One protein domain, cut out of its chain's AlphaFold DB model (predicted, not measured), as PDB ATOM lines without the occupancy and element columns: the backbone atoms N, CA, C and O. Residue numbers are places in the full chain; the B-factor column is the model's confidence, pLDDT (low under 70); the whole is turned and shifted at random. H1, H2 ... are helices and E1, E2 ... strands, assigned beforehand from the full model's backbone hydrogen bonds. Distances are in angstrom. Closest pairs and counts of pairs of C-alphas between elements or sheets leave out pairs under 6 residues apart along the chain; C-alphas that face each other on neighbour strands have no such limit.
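AT A GLANCE: This is residues 56 to 70 and 89 to 160 of the 167 residues of an uncharacterized protein of Trypanosoma equiperdum (UniProt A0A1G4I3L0). Little regular structure: a small twisted antiparallel sheet, E1 E4 E3 E2, has helix H1 packed across E2 toward one end and a loop, residues 60 to 70, toward the other. Only 28 of the 87 printed residues are in named elements, E1, H1, E2, E3, E4, a mixed class. The whole is compact, radius of gyration of the C-alphas 13.7 A, spanning 45 by 23 by 19 A.

IN THESE COORDINATES: E1, residues 91 to 94, begins at C-alpha (280.394, 234.720, 363.833). H1, residues 100 to 112, spans 18.4 A. E2 is 122 to 124, E3 133 to 136, E4 154 to 157, ending at C-alpha (278.579, 233.143, 359.917).

HOW THE PARTS SIT: E2, E3 and E4 form a meander, two antiparallel hairpins in a row: N 123 and O 135 are 3.0 A apart, N 155 and O 136 2.8 A. H1 is on the sheet, height 9.9 A; its closest C-alphas to E2 are Ser 106 and Val 123, 6.0 A. In H1, 6 of 9 O i to N i+4 pairs are within hydrogen-bond range.

THE WHOLE: Residues 71 to 88 are cut out, a 13.9 A gap between C-alphas 70 and 89. Link E3 to E4 is long. pLDDT is under 70 at 62 to 70 and 105 to 120.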
ATOM      1  N   ILE A  56     271.666 235.243 370.956       93.25
ATOM      2  CA  ILE A  56     273.120 235.201 370.800       93.25
ATOM      3  C   ILE A  56     273.789 235.013 372.161       93.25
ATOM      4  O   ILE A  56     273.654 235.828 373.069       93.25
ATOM      5  N   MET A  57     274.617 233.977 372.274       91.62
ATOM      6  CA  MET A  57     275.483 233.782 373.431       91.62
ATOM      7  C   MET A  57     276.656 234.777 373.414       91.62
ATOM      8  O   MET A  57     277.466 234.773 372.468       91.62
ATOM      9  N   PRO A  58     276.804 235.607 374.462       89.44
ATOM     10  CA  PRO A  58     277.897 236.559 374.552       89.44
ATOM     11  C   PRO A  58     279.229 235.835 374.753       89.44
ATOM     12  O   PRO A  58     279.345 234.882 375.522       89.44
ATOM     13  N   HIS A  59     280.258 236.302 374.055       87.00
ATOM     14  CA  HIS A  59     281.635 235.857 374.235       87.00
ATOM     15  C   HIS A  59     282.572 236.982 373.791       87.00
ATOM     16  O   HIS A  59     282.336 237.638 372.776       87.00
ATOM     17  N   SER A  60     283.635 237.225 374.548       80.12
ATOM     18  CA  SER A  60     284.608 238.276 374.244       80.12
ATOM     19  C   SER A  60     286.017 237.789 374.556       80.12
ATOM     20  O   SER A  60     286.184 236.869 375.347       80.12
ATOM     21  N   ALA A  61     287.037 238.384 373.933       70.75
ATOM     22  CA  ALA A  61     288.444 238.015 374.127       70.75
ATOM     23  C   ALA A  61     289.003 238.396 375.517       70.75
ATOM     24  O   ALA A  61     290.185 238.745 375.633       70.75
ATOM     25  N   ASP A  62     288.179 238.368 376.568       68.38
ATOM     26  CA  ASP A  62     288.654 238.586 377.921       68.38
ATOM     27  C   ASP A  62     289.747 237.568 378.271       68.38
ATOM     28  O   ASP A  62     289.854 236.454 377.744       68.38
ATOM     29  N   SER A  63     290.671 237.993 379.121       56.75
ATOM     30  CA  SER A  63     291.855 237.213 379.470       56.75
ATOM     31  C   SER A  63     291.543 235.887 380.175       56.75
ATOM     32  O   SER A  63     292.463 235.089 380.351       56.75
ATOM     33  N   SER A  64     290.287 235.660 380.562       60.12
ATOM     34  CA  SER A  64     289.862 234.599 381.473       60.12
ATOM     35  C   SER A  64     289.395 233.330 380.757       60.12
ATOM     36  O   SER A  64     289.365 232.271 381.378       60.12
ATOM     37  N   SER A  65     289.084 233.390 379.457       61.62
ATOM     38  CA  SER A  65     288.423 232.291 378.732       61.62
ATOM     39  C   SER A  65     289.069 231.955 377.375       61.62
ATOM     40  O   SER A  65     288.406 231.723 376.366       61.62
ATOM     41  N   LYS A  66     290.406 231.896 377.321       65.25
ATOM     42  CA  LYS A  66     291.135 231.542 376.087       65.25
ATOM     43  C   LYS A  66     291.083 230.036 375.824       65.25
ATOM     44  O   LYS A  66     291.570 229.245 376.626       65.25
ATOM     45  N   GLY A  67     290.548 229.650 374.665       68.38
ATOM     46  CA  GLY A  67     290.639 228.282 374.162       68.38
ATOM     47  C   GLY A  67     292.073 227.891 373.761       68.38
ATOM     48  O   GLY A  67     293.007 228.695 373.891       68.38
ATOM     49  N   PRO A  68     292.273 226.667 373.235       68.00
ATOM     50  CA  PRO A  68     293.554 226.239 372.674       68.00
ATOM     51  C   PRO A  68     294.100 227.289 371.699       68.00
ATOM     52  O   PRO A  68     293.323 227.935 371.003       68.00
ATOM     53  N   LYS A  69     295.423 227.500 371.641       65.12
ATOM     54  CA  LYS A  69     295.999 228.523 370.747       65.12
ATOM     55  C   LYS A  69     295.480 228.319 369.320       65.12
ATOM     56  O   LYS A  69     295.642 227.234 368.767       65.12
ATOM     57  N   ALA A  70     294.880 229.373 368.760       63.84
ATOM     58  CA  ALA A  70     294.374 229.382 367.394       63.84
ATOM     59  C   ALA A  70     295.453 228.906 366.410       63.84
ATOM     60  O   ALA A  70     296.649 229.041 366.687       63.84
ATOM     61  N   CYS A  89     284.023 239.603 366.799       89.19
ATOM     62  CA  CYS A  89     283.725 238.249 366.349       89.19
ATOM     63  C   CYS A  89     283.124 238.257 364.936       89.19
ATOM     64  O   CYS A  89     282.225 239.031 364.620       89.19
ATOM     65  N   THR A  90     283.596 237.351 364.078       92.19
ATOM     66  CA  THR A  90     283.089 237.192 362.696       92.19
ATOM     67  C   THR A  90     281.840 236.309 362.601       92.19
ATOM     68  O   THR A  90     281.249 236.144 361.527       92.19
ATOM     69  N   SER A  91     281.452 235.710 363.722       94.12
ATOM     70  CA  SER A  91     280.394 234.720 363.833       94.12
ATOM     71  C   SER A  91     279.589 234.937 365.106       94.12
ATOM     72  O   SER A  91     280.136 235.338 366.130       94.12
ATOM     73  N   TYR A  92     278.305 234.607 365.025       95.25
ATOM     74  CA  TYR A  92     277.380 234.578 366.152       95.25
ATOM     75  C   TYR A  92     277.233 233.138 366.635       95.25
ATOM     76  O   TYR A  92     277.250 232.215 365.819       95.25
ATOM     77  N   PHE A  93     277.103 232.942 367.940       95.25
ATOM     78  CA  PHE A  93     276.844 231.634 368.537       95.25
ATOM     79  C   PHE A  93     275.472 231.682 369.184       95.25
ATOM     80  O   PHE A  93     275.214 232.601 369.950       95.25
ATOM     81  N   LEU A  94     274.601 230.736 368.850       94.94
ATOM     82  CA  LEU A  94     273.218 230.732 369.318       94.94
ATOM     83  C   LEU A  94     273.042 229.803 370.512       94.94
ATOM     84  O   LEU A  94     273.649 228.730 370.563       94.94
ATOM     85  N   ASN A  95     272.205 230.225 371.457       90.75
ATOM     86  CA  ASN A  95     271.798 229.395 372.578       90.75
ATOM     87  C   ASN A  95     270.770 228.356 372.088       90.75
ATOM     88  O   ASN A  95     269.670 228.748 371.697       90.75
ATOM     89  N   PRO A  96     271.072 227.044 372.109       86.19
ATOM     90  CA  PRO A  96     270.137 226.029 371.624       86.19
ATOM     91  C   PRO A  96     268.853 225.919 372.443       86.19
ATOM     92  O   PRO A  96     267.849 225.454 371.905       86.19
ATOM     93  N   ASP A  97     268.865 226.342 373.708       85.94
ATOM     94  CA  ASP A  97     267.686 226.274 374.573       85.94
ATOM     95  C   ASP A  97     266.622 227.304 374.156       85.94
ATOM     96  O   ASP A  97     265.432 227.100 374.389       85.94
ATOM     97  N   VAL A  98     267.044 228.391 373.498       86.88
ATOM     98  CA  VAL A  98     266.164 229.458 372.995       86.88
ATOM     99  C   VAL A  98     265.945 229.313 371.483       86.88
ATOM    100  O   VAL A  98     264.814 229.366 371.003       86.88
ATOM    101  N   SER A  99     267.007 229.047 370.719       86.06
ATOM    102  CA  SER A  99     266.980 228.894 369.259       86.06
ATOM    103  C   SER A  99     266.650 227.460 368.826       86.06
ATOM    104  O   SER A  99     267.447 226.790 368.161       86.06
ATOM    105  N   ILE A 100     265.450 226.987 369.175       81.12
ATOM    106  CA  ILE A 100     265.023 225.590 368.963       81.12
ATOM    107  C   ILE A 100     265.132 225.166 367.489       81.12
ATOM    108  O   ILE A 100     265.533 224.038 367.208       81.12
ATOM    109  N   TRP A 101     264.826 226.062 366.541       85.19
ATOM    110  CA  TRP A 101     264.874 225.748 365.107       85.19
ATOM    111  C   TRP A 101     266.271 225.296 364.657       85.19
ATOM    112  O   TRP A 101     266.386 224.326 363.915       85.19
ATOM    113  N   VAL A 102     267.337 225.930 365.164       82.81
ATOM    114  CA  VAL A 102     268.719 225.590 364.794       82.81
ATOM    115  C   VAL A 102     269.058 224.192 365.286       82.81
ATOM    116  O   VAL A 102     269.692 223.426 364.568       82.81
ATOM    117  N   ALA A 103     268.634 223.849 366.501       74.94
ATOM    118  CA  ALA A 103     268.900 222.547 367.097       74.94
ATOM    119  C   ALA A 103     268.050 221.426 366.466       74.94
ATOM    120  O   ALA A 103     268.545 220.312 366.290       74.94
ATOM    121  N   ALA A 104     266.789 221.707 366.121       71.44
ATOM    122  CA  ALA A 104     265.866 220.747 365.515       71.44
ATOM    123  C   ALA A 104     266.221 220.456 364.050       71.44
ATOM    124  O   ALA A 104     266.472 219.305 363.692       71.44
ATOM    125  N   GLU A 105     266.350 221.493 363.221       63.53
ATOM    126  CA  GLU A 105     266.599 221.335 361.783       63.53
ATOM    127  C   GLU A 105     267.984 220.768 361.498       63.53
ATOM    128  O   GLU A 105     268.159 219.951 360.596       63.53
ATOM    129  N   SER A 106     268.975 221.139 362.310       60.69
ATOM    130  CA  SER A 106     270.307 220.560 362.178       60.69
ATOM    131  C   SER A 106     270.364 219.102 362.640       60.69
ATOM    132  O   SER A 106     271.370 218.451 362.413       60.69
ATOM    133  N   ARG A 107     269.321 218.555 363.279       56.91
ATOM    134  CA  ARG A 107     269.200 217.115 363.554       56.91
ATOM    135  C   ARG A 107     268.386 216.407 362.468       56.91
ATOM    136  O   ARG A 107     268.742 215.301 362.077       56.91
ATOM    137  N   GLU A 108     267.341 217.055 361.960       55.62
ATOM    138  CA  GLU A 108     266.400 216.516 360.965       55.62
ATOM    139  C   GLU A 108     266.956 216.511 359.530       55.62
ATOM    140  O   GLU A 108     266.709 215.567 358.776       55.62
ATOM    141  N   ALA A 109     267.813 217.471 359.160       52.09
ATOM    142  CA  ALA A 109     268.494 217.478 357.860       52.09
ATOM    143  C   ALA A 109     269.419 216.256 357.648       52.09
ATOM    144  O   ALA A 109     269.758 215.930 356.510       52.09
ATOM    145  N   HIS A 110     269.796 215.547 358.720       45.25
ATOM    146  CA  HIS A 110     270.518 214.266 358.654       45.25
ATOM    147  C   HIS A 110     269.623 213.064 358.351       45.25
ATOM    148  O   HIS A 110     270.137 211.996 358.026       45.25
ATOM    149  N   CYS A 111     268.305 213.223 358.453       48.41
ATOM    150  CA  CYS A 111     267.344 212.133 358.339       48.41
ATOM    151  C   CYS A 111     266.644 212.111 356.973       48.41
ATOM    152  O   CYS A 111     266.414 211.035 356.430       48.41
ATOM    153  N   GLU A 112     266.316 213.275 356.402       49.16
ATOM    154  CA  GLU A 112     265.382 213.352 355.263       49.16
ATOM    155  C   GLU A 112     266.038 213.397 353.874       49.16
ATOM    156  O   GLU A 112     265.415 213.033 352.876       49.16
ATOM    157  N   SER A 113     267.308 213.796 353.769       49.59
ATOM    158  CA  SER A 113     267.988 213.882 352.470       49.59
ATOM    159  C   SER A 113     268.592 212.534 352.079       49.59
ATOM    160  O   SER A 113     269.787 212.310 352.257       49.59
ATOM    161  N   GLY A 114     267.768 211.633 351.537       46.22
ATOM    162  CA  GLY A 114     268.158 210.316 351.017       46.22
ATOM    163  C   GLY A 114     269.293 210.355 349.980       46.22
ATOM    164  O   GLY A 114     269.056 210.278 348.779       46.22
ATOM    165  N   GLY A 115     270.541 210.454 350.443       45.34
ATOM    166  CA  GLY A 115     271.757 210.330 349.636       45.34
ATOM    167  C   GLY A 115     272.376 211.629 349.104       45.34
ATOM    168  O   GLY A 115     273.441 211.557 348.495       45.34
ATOM    169  N   THR A 116     271.806 212.814 349.354       47.75
ATOM    170  CA  THR A 116     272.558 214.067 349.130       47.75
ATOM    171  C   THR A 116     273.313 214.405 350.408       47.75
ATOM    172  O   THR A 116     272.700 214.646 351.438       47.75
ATOM    173  N   SER A 117     274.644 214.363 350.334       54.53
ATOM    174  CA  SER A 117     275.627 214.560 351.411       54.53
ATOM    175  C   SER A 117     275.425 215.859 352.220       54.53
ATOM    176  O   SER A 117     276.131 216.849 352.024       54.53
ATOM    177  N   VAL A 118     274.449 215.885 353.130       53.28
ATOM    178  CA  VAL A 118     274.343 216.913 354.171       53.28
ATOM    179  C   VAL A 118     275.389 216.570 355.225       53.28
ATOM    180  O   VAL A 118     275.286 215.552 355.909       53.28
ATOM    181  N   LEU A 119     276.431 217.395 355.335       61.78
ATOM    182  CA  LEU A 119     277.476 217.172 356.331       61.78
ATOM    183  C   LEU A 119     276.887 217.338 357.747       61.78
ATOM    184  O   LEU A 119     276.247 218.369 357.973       61.78
ATOM    185  N   PRO A 120     277.151 216.400 358.688       65.38
ATOM    186  CA  PRO A 120     276.631 216.377 360.068       65.38
ATOM    187  C   PRO A 120     276.716 217.715 360.820       65.38
ATOM    188  O   PRO A 120     275.928 218.011 361.709       65.38
ATOM    189  N   ASP A 121     277.660 218.567 360.425       83.75
ATOM    190  CA  ASP A 121     278.018 219.764 361.172       83.75
ATOM    191  C   ASP A 121     277.644 221.072 360.460       83.75
ATOM    192  O   ASP A 121     278.138 222.131 360.841       83.75
ATOM    193  N   THR A 122     276.835 221.051 359.392       87.75
ATOM    194  CA  THR A 122     276.471 222.271 358.641       87.75
ATOM    195  C   THR A 122     275.049 222.739 358.943       87.75
ATOM    196  O   THR A 122     274.112 221.959 358.866       87.75
ATOM    197  N   VAL A 123     274.890 224.043 359.197       90.38
ATOM    198  CA  VAL A 123     273.581 224.692 359.379       90.38
ATOM    199  C   VAL A 123     273.171 225.371 358.074       90.38
ATOM    200  O   VAL A 123     273.930 226.177 357.512       90.38
ATOM    201  N   TYR A 124     271.964 225.065 357.610       90.94
ATOM    202  CA  TYR A 124     271.365 225.619 356.398       90.94
ATOM    203  C   TYR A 124     270.185 226.531 356.730       90.94
ATOM    204  O   TYR A 124     269.665 226.529 357.839       90.94
ATOM    205  N   CYS A 125     269.789 227.362 355.770       92.19
ATOM    206  CA  CYS A 125     268.616 228.207 355.917       92.19
ATOM    207  C   CYS A 125     267.328 227.350 355.956       92.19
ATOM    208  O   CYS A 125     267.136 226.562 355.029       92.19
ATOM    209  N   PRO A 126     266.408 227.591 356.915       89.44
ATOM    210  CA  PRO A 126     265.126 226.878 357.071       89.44
ATOM    211  C   PRO A 126     264.157 227.060 355.895       89.44
ATOM    212  O   PRO A 126     263.105 226.434 355.810       89.44
ATOM    213  N   ASN A 127     264.427 228.015 355.004       88.44
ATOM    214  CA  ASN A 127     263.615 228.202 353.813       88.44
ATOM    215  C   ASN A 127     263.998 227.149 352.762       88.44
ATOM    216  O   ASN A 127     265.086 227.233 352.188       88.44
ATOM    217  N   ASN A 128     263.085 226.215 352.469       84.44
ATOM    218  CA  ASN A 128     263.285 225.126 351.506       84.44
ATOM    219  C   ASN A 128     263.676 225.612 350.101       84.44
ATOM    220  O   ASN A 128     264.426 224.928 349.413       84.44
ATOM    221  N   SER A 129     263.221 226.796 349.674       88.00
ATOM    222  CA  SER A 129     263.606 227.378 348.377       88.00
ATOM    223  C   SER A 129     264.984 228.050 348.392       88.00
ATOM    224  O   SER A 129     265.507 228.396 347.337       88.00
ATOM    225  N   CYS A 130     265.555 228.284 349.574       89.75
ATOM    226  CA  CYS A 130     266.840 228.952 349.759       89.75
ATOM    227  C   CYS A 130     267.963 227.950 350.013       89.75
ATOM    228  O   CYS A 130     268.978 228.006 349.326       89.75
ATOM    229  N   SER A 131     267.802 227.115 351.052       86.88
ATOM    230  CA  SER A 131     268.769 226.105 351.511       86.88
ATOM    231  C   SER A 131     270.237 226.571 351.547       86.88
ATOM    232  O   SER A 131     271.168 225.777 351.445       86.88
ATOM    233  N   ALA A 132     270.476 227.876 351.723       90.62
ATOM    234  CA  ALA A 132     271.819 228.438 351.763       90.62
ATOM    235  C   ALA A 132     272.565 227.970 353.017       90.62
ATOM    236  O   ALA A 132     271.999 227.949 354.108       90.62
ATOM    237  N   LYS A 133     273.859 227.665 352.888       92.06
ATOM    238  CA  LYS A 133     274.728 227.383 354.036       92.06
ATOM    239  C   LYS A 133     274.945 228.658 354.852       92.06
ATOM    240  O   LYS A 133     275.592 229.591 354.374       92.06
ATOM    241  N   ILE A 134     274.461 228.675 356.090       94.69
ATOM    242  CA  ILE A 134     274.535 229.844 356.980       94.69
ATOM    243  C   ILE A 134     275.512 229.659 358.141       94.69
ATOM    244  O   ILE A 134     276.008 230.644 358.689       94.69
ATOM    245  N   GLY A 135     275.848 228.418 358.491       94.25
ATOM    246  CA  GLY A 135     276.647 228.158 359.679       94.25
ATOM    247  C   GLY A 135     277.154 226.731 359.806       94.25
ATOM    248  O   GLY A 135     277.152 225.949 358.851       94.25
ATOM    249  N   THR A 136     277.598 226.415 361.016       92.75
ATOM    250  CA  THR A 136     278.039 225.085 361.437       92.75
ATOM    251  C   THR A 136     277.597 224.806 362.868       92.75
ATOM    252  O   THR A 136     277.557 225.737 363.669       92.75
ATOM    253  N   GLN A 137     277.363 223.545 363.207       90.69
ATOM    254  CA  GLN A 137     277.054 223.108 364.568       90.69
ATOM    255  C   GLN A 137     278.163 222.214 365.136       90.69
ATOM    256  O   GLN A 137     278.848 221.521 364.393       90.69
ATOM    257  N   SER A 138     278.350 222.241 366.455       89.94
ATOM    258  CA  SER A 138     279.195 221.288 367.182       89.94
ATOM    259  C   SER A 138     278.773 221.231 368.647       89.94
ATOM    260  O   SER A 138     278.883 222.222 369.372       89.94
ATOM    261  N   TRP A 139     278.336 220.062 369.110       87.38
ATOM    262  CA  TRP A 139     277.937 219.855 370.507       87.38
ATOM    263  C   TRP A 139     279.115 219.890 371.480       87.38
ATOM    264  O   TRP A 139     278.963 220.329 372.614       87.38
ATOM    265  N   VAL A 140     280.308 219.496 371.030       89.31
ATOM    266  CA  VAL A 140     281.540 219.601 371.832       89.31
ATOM    267  C   VAL A 140     282.093 221.031 371.871       89.31
ATOM    268  O   VAL A 140     282.948 221.350 372.696       89.31
ATOM    269  N   GLY A 141     281.579 221.907 371.006       91.31
ATOM    270  CA  GLY A 141     281.989 223.298 370.889       91.31
ATOM    271  C   GLY A 141     282.954 223.574 369.741       91.31
ATOM    272  O   GLY A 141     283.342 222.686 368.976       91.31
ATOM    273  N   SER A 142     283.316 224.845 369.587       91.81
ATOM    274  CA  SER A 142     284.333 225.297 368.638       91.81
ATOM    275  C   SER A 142     284.954 226.615 369.089       91.81
ATOM    276  O   SER A 142     284.352 227.378 369.845       91.81
ATOM    277  N   GLN A 143     286.158 226.903 368.600       91.12
ATOM    278  CA  GLN A 143     286.827 228.169 368.875       91.12
ATOM    279  C   GLN A 143     286.269 229.303 367.996       91.12
ATOM    280  O   GLN A 143     286.155 229.158 366.774       91.12
ATOM    281  N   CYS A 144     285.957 230.445 368.609       91.00
ATOM    282  CA  CYS A 144     285.636 231.688 367.910       91.00
ATOM    283  C   CYS A 144     286.907 232.406 367.418       91.00
ATOM    284  O   CYS A 144     287.994 232.214 367.961       91.00
ATOM    285  N   SER A 145     286.782 233.300 366.431       87.69
ATOM    286  CA  SER A 145     287.870 234.179 365.981       87.69
ATOM    287  C   SER A 145     288.448 235.071 367.087       87.69
ATOM    288  O   SER A 145     289.608 235.451 366.992       87.69
ATOM    289  N   CYS A 146     287.695 235.360 368.154       86.44
ATOM    290  CA  CYS A 146     288.220 236.055 369.337       86.44
ATOM    291  C   CYS A 146     289.105 235.166 370.238       86.44
ATOM    292  O   CYS A 146     289.699 235.643 371.202       86.44
ATOM    293  N   GLY A 147     289.188 233.863 369.953       85.44
ATOM    294  CA  GLY A 147     289.998 232.889 370.684       85.44
ATOM    295  C   GLY A 147     289.261 232.123 371.787       85.44
ATOM    296  O   GLY A 147     289.802 231.121 372.261       85.44
ATOM    297  N   VAL A 148     288.045 232.530 372.164       88.12
ATOM    298  CA  VAL A 148     287.218 231.831 373.166       88.12
ATOM    299  C   VAL A 148     286.697 230.506 372.614       88.12
ATOM    300  O   VAL A 148     286.318 230.418 371.444       88.12
ATOM    301  N   TRP A 149     286.684 229.468 373.452       91.31
ATOM    302  CA  TRP A 149     286.001 228.209 373.154       91.31
ATOM    303  C   TRP A 149     284.534 228.311 373.572       91.31
ATOM    304  O   TRP A 149     284.249 228.548 374.741       91.31
ATOM    305  N   VAL A 150     283.611 228.133 372.627       91.56
ATOM    306  CA  VAL A 150     282.166 228.215 372.879       91.56
ATOM    307  C   VAL A 150     281.562 226.816 372.789       91.56
ATOM    308  O   VAL A 150     281.785 226.127 371.792       91.56
ATOM    309  N   THR A 151     280.786 226.417 373.800       91.50
ATOM    310  CA  THR A 151     280.069 225.133 373.858       91.50
ATOM    311  C   THR A 151     278.663 225.348 374.430       91.50
ATOM    312  O   THR A 151     278.560 225.950 375.495       91.50
ATOM    313  N   PRO A 152     277.605 224.816 373.791       90.81
ATOM    314  CA  PRO A 152     277.596 224.210 372.455       90.81
ATOM    315  C   PRO A 152     277.831 225.266 371.361       90.81
ATOM    316  O   PRO A 152     277.600 226.454 371.556       90.81
ATOM    317  N   ALA A 153     278.335 224.856 370.197       92.38
ATOM    318  CA  ALA A 153     278.726 225.776 369.131       92.38
ATOM    319  C   ALA A 153     277.766 225.751 367.940       92.38
ATOM    320  O   ALA A 153     278.112 225.255 366.868       92.38
ATOM    321  N   PHE A 154     276.589 226.352 368.105       94.25
ATOM    322  CA  PHE A 154     275.682 226.671 366.999       94.25
ATOM    323  C   PHE A 154     276.103 227.984 366.349       94.25
ATOM    324  O   PHE A 154     275.625 229.066 366.685       94.25
ATOM    325  N   LYS A 155     277.088 227.891 365.461       95.06
ATOM    326  CA  LYS A 155     277.801 229.036 364.908       95.06
ATOM    327  C   LYS A 155     277.179 229.486 363.592       95.06
ATOM    328  O   LYS A 155     277.280 228.781 362.589       95.06
ATOM    329  N   ILE A 156     276.656 230.703 363.557       96.25
ATOM    330  CA  ILE A 156     276.212 231.377 362.336       96.25
ATOM    331  C   ILE A 156     277.318 232.302 361.828       96.25
ATOM    332  O   ILE A 156     277.957 233.038 362.583       96.25
ATOM    333  N   HIS A 157     277.593 232.261 360.529       96.06
ATOM    334  CA  HIS A 157     278.579 233.143 359.917       96.06
ATOM    335  C   HIS A 157     277.991 234.536 359.703       96.06
ATOM    336  O   HIS A 157     276.991 234.670 359.003       96.06
ATOM    337  N   GLY A 158     278.655 235.581 360.210       95.44
ATOM    338  CA  GLY A 158     278.187 236.962 360.047       95.44
ATOM    339  C   GLY A 158     278.002 237.356 358.580       95.44
ATOM    340  O   GLY A 158     277.036 238.014 358.236       95.44
ATOM    341  N   ARG A 159     278.852 236.846 357.676       95.56
ATOM    342  CA  ARG A 159     278.726 237.069 356.219       95.56
ATOM    343  C   ARG A 159     277.464 236.474 355.576       95.56
ATOM    344  O   ARG A 159     277.157 236.813 354.438       95.56
ATOM    345  N   ALA A 160     276.803 235.524 356.239       96.25
ATOM    346  CA  ALA A 160     275.636 234.820 355.711       96.25
ATOM    347  C   ALA A 160     274.308 235.428 356.193       96.25
ATOM    348  O   ALA A 160     273.242 234.983 355.754       96.25
TER     349      ALA A 160